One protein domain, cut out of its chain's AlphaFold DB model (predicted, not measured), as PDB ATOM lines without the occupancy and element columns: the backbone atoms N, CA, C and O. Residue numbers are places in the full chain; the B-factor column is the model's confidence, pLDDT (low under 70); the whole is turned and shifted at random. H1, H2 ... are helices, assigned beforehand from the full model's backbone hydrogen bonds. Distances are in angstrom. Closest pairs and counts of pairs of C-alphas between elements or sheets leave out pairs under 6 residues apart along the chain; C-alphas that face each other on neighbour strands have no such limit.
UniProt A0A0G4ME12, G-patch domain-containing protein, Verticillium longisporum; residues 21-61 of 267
ATOM      1  N   TRP A  21      69.320  87.460   8.043       83.31
ATOM      2  CA  TRP A  21      68.201  88.281   7.554       83.31
ATOM      3  C   TRP A  21      68.415  88.787   6.116       83.31
ATOM      4  O   TRP A  21      67.503  88.735   5.298       83.31
ATOM      5  N   ALA A  22      69.638  89.209   5.776       83.62
ATOM      6  CA  ALA A  22      69.989  89.725   4.450       83.62
ATOM      7  C   ALA A  22      70.134  88.628   3.374       83.62
ATOM      8  O   ALA A  22      70.232  88.940   2.188       83.62
ATOM      9  N   LYS A  23      70.173  87.352   3.777       85.44
ATOM     10  CA  LYS A  23      70.279  86.170   2.903       85.44
ATOM     11  C   LYS A  23      69.009  85.309   2.917       85.44
ATOM     12  O   LYS A  23      68.976  84.272   2.255       85.44
ATOM     13  N   ASP A  24      67.976  85.698   3.666       89.12
ATOM     14  CA  ASP A  24      66.774  84.885   3.836       89.12
ATOM     15  C   ASP A  24      65.842  84.958   2.616       89.12
ATOM     16  O   ASP A  24      65.000  85.848   2.463       89.12
ATOM     17  N   THR A  25      65.955  83.947   1.753       88.31
ATOM     18  CA  THR A  25      65.074  83.785   0.588       88.31
ATOM     19  C   THR A  25      63.698  83.184   0.932       88.31
ATOM     20  O   THR A  25      62.877  82.981   0.037       88.31
ATOM     21  N   SER A  26      63.414  82.888   2.208       90.56
ATOM     22  CA  SER A  26      62.117  82.371   2.673       90.56
ATOM     23  C   SER A  26      61.101  83.470   3.024       90.56
ATOM     24  O   SER A  26      59.925  83.167   3.261       90.56
ATOM     25  N   THR A  27      61.518  84.738   3.021       91.81
ATOM     26  CA  THR A  27      60.663  85.901   3.305       91.81
ATOM     27  C   THR A  27      59.500  86.054   2.311       91.81
ATOM     28  O   THR A  27      59.531  85.568   1.179       91.81
ATOM     29  N   PHE A  28      58.435  86.743   2.735       94.00
ATOM     30  CA  PHE A  28      57.201  86.916   1.953       94.00
ATOM     31  C   PHE A  28      57.435  87.601   0.593       94.00
ATOM     32  O   PHE A  28      56.978  87.097  -0.430       94.00
ATOM     33  N   GLY A  29      58.221  88.684   0.557       92.25
ATOM     34  CA  GLY A  29      58.569  89.368  -0.696       92.25
ATOM     35  C   GLY A  29      59.364  88.478  -1.660       92.25
ATOM     36  O   GLY A  29      59.040  88.411  -2.842       92.25
ATOM     37  N   GLN A  30      60.340  87.716  -1.151       92.19
ATOM     38  CA  GLN A  30      61.116  86.756  -1.950       92.19
ATOM     39  C   GLN A  30      60.230  85.648  -2.544       92.19
ATOM     40  O   GLN A  30      60.431  85.246  -3.688       92.19
ATOM     41  N   LYS A  31      59.214  85.183  -1.802       94.94
ATOM     42  CA  LYS A  31      58.209  84.228  -2.300       94.94
ATOM     43  C   LYS A  31      57.337  84.816  -3.414       94.94
ATOM     44  O   LYS A  31      57.125  84.134  -4.412       94.94
ATOM     45  N   ILE A  32      56.875  86.065  -3.286       95.88
ATOM     46  CA  ILE A  32      56.080  86.731  -4.334       95.88
ATOM     47  C   ILE A  32      56.907  86.921  -5.608       95.88
ATOM     48  O   ILE A  32      56.453  86.524  -6.680       95.88
ATOM     49  N   LEU A  33      58.132  87.444  -5.505       92.81
ATOM     50  CA  LEU A  33      58.998  87.646  -6.672       92.81
ATOM     51  C   LEU A  33      59.298  86.313  -7.384       92.81
ATOM     52  O   LEU A  33      59.159  86.221  -8.602       92.81
ATOM     53  N   ARG A  34      59.572  85.241  -6.627       93.25
ATOM     54  CA  ARG A  34      59.702  83.879  -7.178       93.25
ATOM     55  C   ARG A  34      58.430  83.369  -7.854       93.25
ATOM     56  O   ARG A  34      58.526  82.734  -8.897       93.25
ATOM     57  N   SER A  35      57.245  83.666  -7.317       95.00
ATOM     58  CA  SER A  35      55.973  83.302  -7.968       95.00
ATOM     59  C   SER A  35      55.734  84.044  -9.292       95.00
ATOM     60  O   SER A  35      54.977  83.569 -10.131       95.00
ATOM     61  N   GLN A  36      56.423  85.171  -9.497       93.44
ATOM     62  CA  GLN A  36      56.443  85.950 -10.739       93.44
ATOM     63  C   GLN A  36      57.621  85.571 -11.662       93.44
ATOM     64  O   GLN A  36      57.851  86.236 -12.669       93.44
ATOM     65  N   GLY A  37      58.371  84.508 -11.341       92.25
ATOM     66  CA  GLY A  37      59.488  84.010 -12.151       92.25
ATOM     67  C   GLY A  37      60.837  84.702 -11.918       92.25
ATOM     68  O   GLY A  37      61.783  84.411 -12.647       92.25
ATOM     69  N   TRP A  38      60.960  85.590 -10.924       91.62
ATOM     70  CA  TRP A  38      62.237  86.214 -10.564       91.62
ATOM     71  C   TRP A  38      63.042  85.345  -9.590       91.62
ATOM     72  O   TRP A  38      62.521  84.875  -8.575       91.62
ATOM     73  N   GLU A  39      64.340  85.189  -9.849       90.38
ATOM     74  CA  GLU A  39      65.255  84.449  -8.974       90.38
ATOM     75  C   GLU A  39      66.280  85.368  -8.284       90.38
ATOM     76  O   GLU A  39      66.758  86.328  -8.897       90.38
ATOM     77  N   PRO A  40      66.701  85.063  -7.039       88.56
ATOM     78  CA  PRO A  40      67.733  85.830  -6.347       88.56
ATOM     79  C   PRO A  40      69.043  85.891  -7.140       88.56
ATOM     80  O   PRO A  40      69.657  84.863  -7.418       88.56
ATOM     81  N   GLY A  41      69.484  87.108  -7.468       85.75
ATOM     82  CA  GLY A  41      70.657  87.364  -8.313       85.75
ATOM     83  C   GLY A  41      70.315  87.822  -9.736       85.75
ATOM     84  O   GLY A  41      71.184  88.370 -10.409       85.75
ATOM     85  N   GLN A  42      69.061  87.684 -10.177       88.19
ATOM     86  CA  GLN A  42      68.566  88.362 -11.376       88.19
ATOM     87  C   GLN A  42      68.251  89.838 -11.060       88.19
ATOM     88  O   GLN A  42      67.799  90.171  -9.961       88.19
ATOM     89  N   TYR A  43      68.449  90.739 -12.022       87.44
ATOM     90  CA  TYR A  43      67.986  92.129 -11.931       87.44
ATOM     91  C   TYR A  43      66.490  92.235 -12.276       87.44
ATOM     92  O   TYR A  43      65.975  91.454 -13.075       87.44
ATOM     93  N   LEU A  44      65.783  93.204 -11.682       84.44
ATOM     94  CA  LEU A  44      64.396  93.515 -12.040       84.44
ATOM     95  C   LEU A  44      64.370  94.576 -13.148       84.44
ATOM     96  O   LEU A  44      65.036  95.603 -13.036       84.44
ATOM     97  N   GLY A  45      63.567  94.347 -14.185       85.00
ATOM     98  CA  GLY A  45      63.379  95.271 -15.304       85.00
ATOM     99  C   GLY A  45      62.889  94.553 -16.561       85.00
ATOM    100  O   GLY A  45      62.813  93.324 -16.596       85.00
ATOM    101  N   ALA A  46      62.573  95.316 -17.609       82.69
ATOM    102  CA  ALA A  46      62.434  94.749 -18.947       82.69
ATOM    103  C   ALA A  46      63.827  94.374 -19.482       82.69
ATOM    104  O   ALA A  46      64.775  95.140 -19.310       82.69
ATOM    105  N   LYS A  47      63.951  93.212 -20.132       79.19
ATOM    106  CA  LYS A  47      65.237  92.728 -20.671       79.19
ATOM    107  C   LYS A  47      65.773  93.650 -21.769       79.19
ATOM    108  O   LYS A  47      66.967  93.917 -21.811       79.19
ATOM    109  N   ASP A  48      64.866  94.199 -22.571       81.94
ATOM    110  CA  ASP A  48      65.149  95.061 -23.722       81.94
ATOM    111  C   ASP A  48      65.070  96.562 -23.368       81.94
ATOM    112  O   ASP A  48      64.815  97.415 -24.219       81.94
ATOM    113  N   ALA A  49      65.240  96.914 -22.088       85.06
ATOM    114  CA  ALA A  49      65.277  98.307 -21.656       85.06
ATOM    115  C   ALA A  49      66.526  99.020 -22.204       85.06
ATOM    116  O   ALA A  49      67.631  98.492 -22.122       85.06
ATOM    117  N   ALA A  50      66.397 100.287 -22.611       85.19
ATOM    118  CA  ALA A  50      67.515 101.136 -23.062       85.19
ATOM    119  C   ALA A  50      68.570 101.464 -21.970       85.19
ATOM    120  O   ALA A  50      69.426 102.323 -22.156       85.19
ATOM    121  N   GLN A  51      68.483 100.825 -20.801       81.44
ATOM    122  CA  GLN A  51      69.440 100.895 -19.693       81.44
ATOM    123  C   GLN A  51      70.030  99.513 -19.351       81.44
ATOM    124  O   GLN A  51      70.808  99.401 -18.405       81.44
ATOM    125  N   ALA A  52      69.690  98.460 -20.109       83.81
ATOM    126  CA  ALA A  52      70.155  97.094 -19.867       83.81
ATOM    127  C   ALA A  52      71.682  96.954 -19.995       83.81
ATOM    128  O   ALA A  52      72.293  96.195 -19.246       83.81
ATOM    129  N   GLU A  53      72.321  97.763 -20.848       85.12
ATOM    130  CA  GLU A  53      73.788  97.871 -20.946       85.12
ATOM    131  C   GLU A  53      74.456  98.296 -19.624       85.12
ATOM    132  O   GLU A  53      75.638  98.041 -19.405       85.12
ATOM    133  N   HIS A  54      73.709  98.935 -18.717       85.00
ATOM    134  CA  HIS A  54      74.192  99.382 -17.410       85.00
ATOM    135  C   HIS A  54      73.826  98.406 -16.273       85.00
ATOM    136  O   HIS A  54      74.138  98.663 -15.106       85.00
ATOM    137  N   TYR A  55      73.188  97.265 -16.572       86.75
ATOM    138  CA  TYR A  55      72.828  96.239 -15.587       86.75
ATOM    139  C   TYR A  55      74.027  95.357 -15.210       86.75
ATOM    140  O   TYR A  55      74.167  94.206 -15.616       86.75
ATOM    141  N   THR A  56      74.903  95.908 -14.369       85.69
ATOM    142  CA  THR A  56      75.975  95.160 -13.696       85.69
ATOM    143  C   THR A  56      75.410  94.265 -12.585       85.69
ATOM    144  O   THR A  56      74.397  94.595 -11.974       85.69
ATOM    145  N   ALA A  57      76.109  93.178 -12.232       84.56
ATOM    146  CA  ALA A  57      75.743  92.282 -11.123       84.56
ATOM    147  C   ALA A  57      75.531  92.995  -9.763       84.56
ATOM    148  O   ALA A  57      74.794  92.500  -8.914       84.56
ATOM    149  N   ALA A  58      76.120  94.181  -9.567       83.88
ATOM    150  CA  ALA A  58      75.853  95.036  -8.410       83.88
ATOM    151  C   ALA A  58      74.369  95.443  -8.289       83.88
ATOM    152  O   ALA A  58      73.862  95.550  -7.174       83.88
ATOM    153  N   ASN A  59      73.658  95.598  -9.410       85.00
ATOM    154  CA  ASN A  59      72.262  96.048  -9.462       85.00
ATOM    155  C   ASN A  59      71.262  94.946  -9.063       85.00
ATOM    156  O   ASN A  59      70.094  95.236  -8.823       85.00
ATOM    157  N   ALA A  60      71.712  93.691  -8.955       85.38
ATOM    158  CA  ALA A  60      70.954  92.608  -8.324       85.38
ATOM    159  C   ALA A  60      71.061  92.628  -6.780       85.38
ATOM    160  O   ALA A  60      70.498  91.764  -6.105       85.38
ATOM    161  N   SER A  61      71.793  93.594  -6.210       84.19
ATOM    162  CA  SER A  61      71.951  93.800  -4.768       84.19
ATOM    163  C   SER A  61      71.370  95.145  -4.319       84.19
ATOM    164  O   SER A  61      71.125  96.043  -5.123       84.19
TER     165      SER A  61
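Overview. This is residues 21 to 61 of the 267 residues of the protein "G-patch domain-containing protein" of Verticillium longisporum (UniProt A0A0G4ME12). What shape is this? It has little regular structure: a flat, winding chain whose two short helices, H1 and H2, are set apart and joined by the looping stretch 36 to 56. How is it built? The printed part has 41 residues, 12 of them in H1 then H2, with no named strand: all helix. It is loose, with a radius of gyration of the C-alphas of 11.5 A and spans of 32 by 20 by 10 A.

Along the chain. Where is H1? H1, residues 28 to 35, is 10.6 A long from C-alpha 28 at (57.201, 86.916, 1.953). Where is H2? H2, residues 57 to 60, ends 5.6 A on at C-alpha 60, (70.954, 92.608, -8.324).

Arrangement. Do they meet? H1 and H2 are apart, with no C-alphas within 8 A. Their backbones? In H1 every O i to N i+4 pair is within hydrogen-bond range; H2 is too short for one, but its one O i to N i+3 pair is within range.

Size, cuts and confidence. How large? The farthest C-alphas, of Trp 21 and Ala 50, are 33.2 A apart. Any breaks? The printed part has no cut; the link H1 to H2, 21 residues, is long. How confident? No printed residue is under 70.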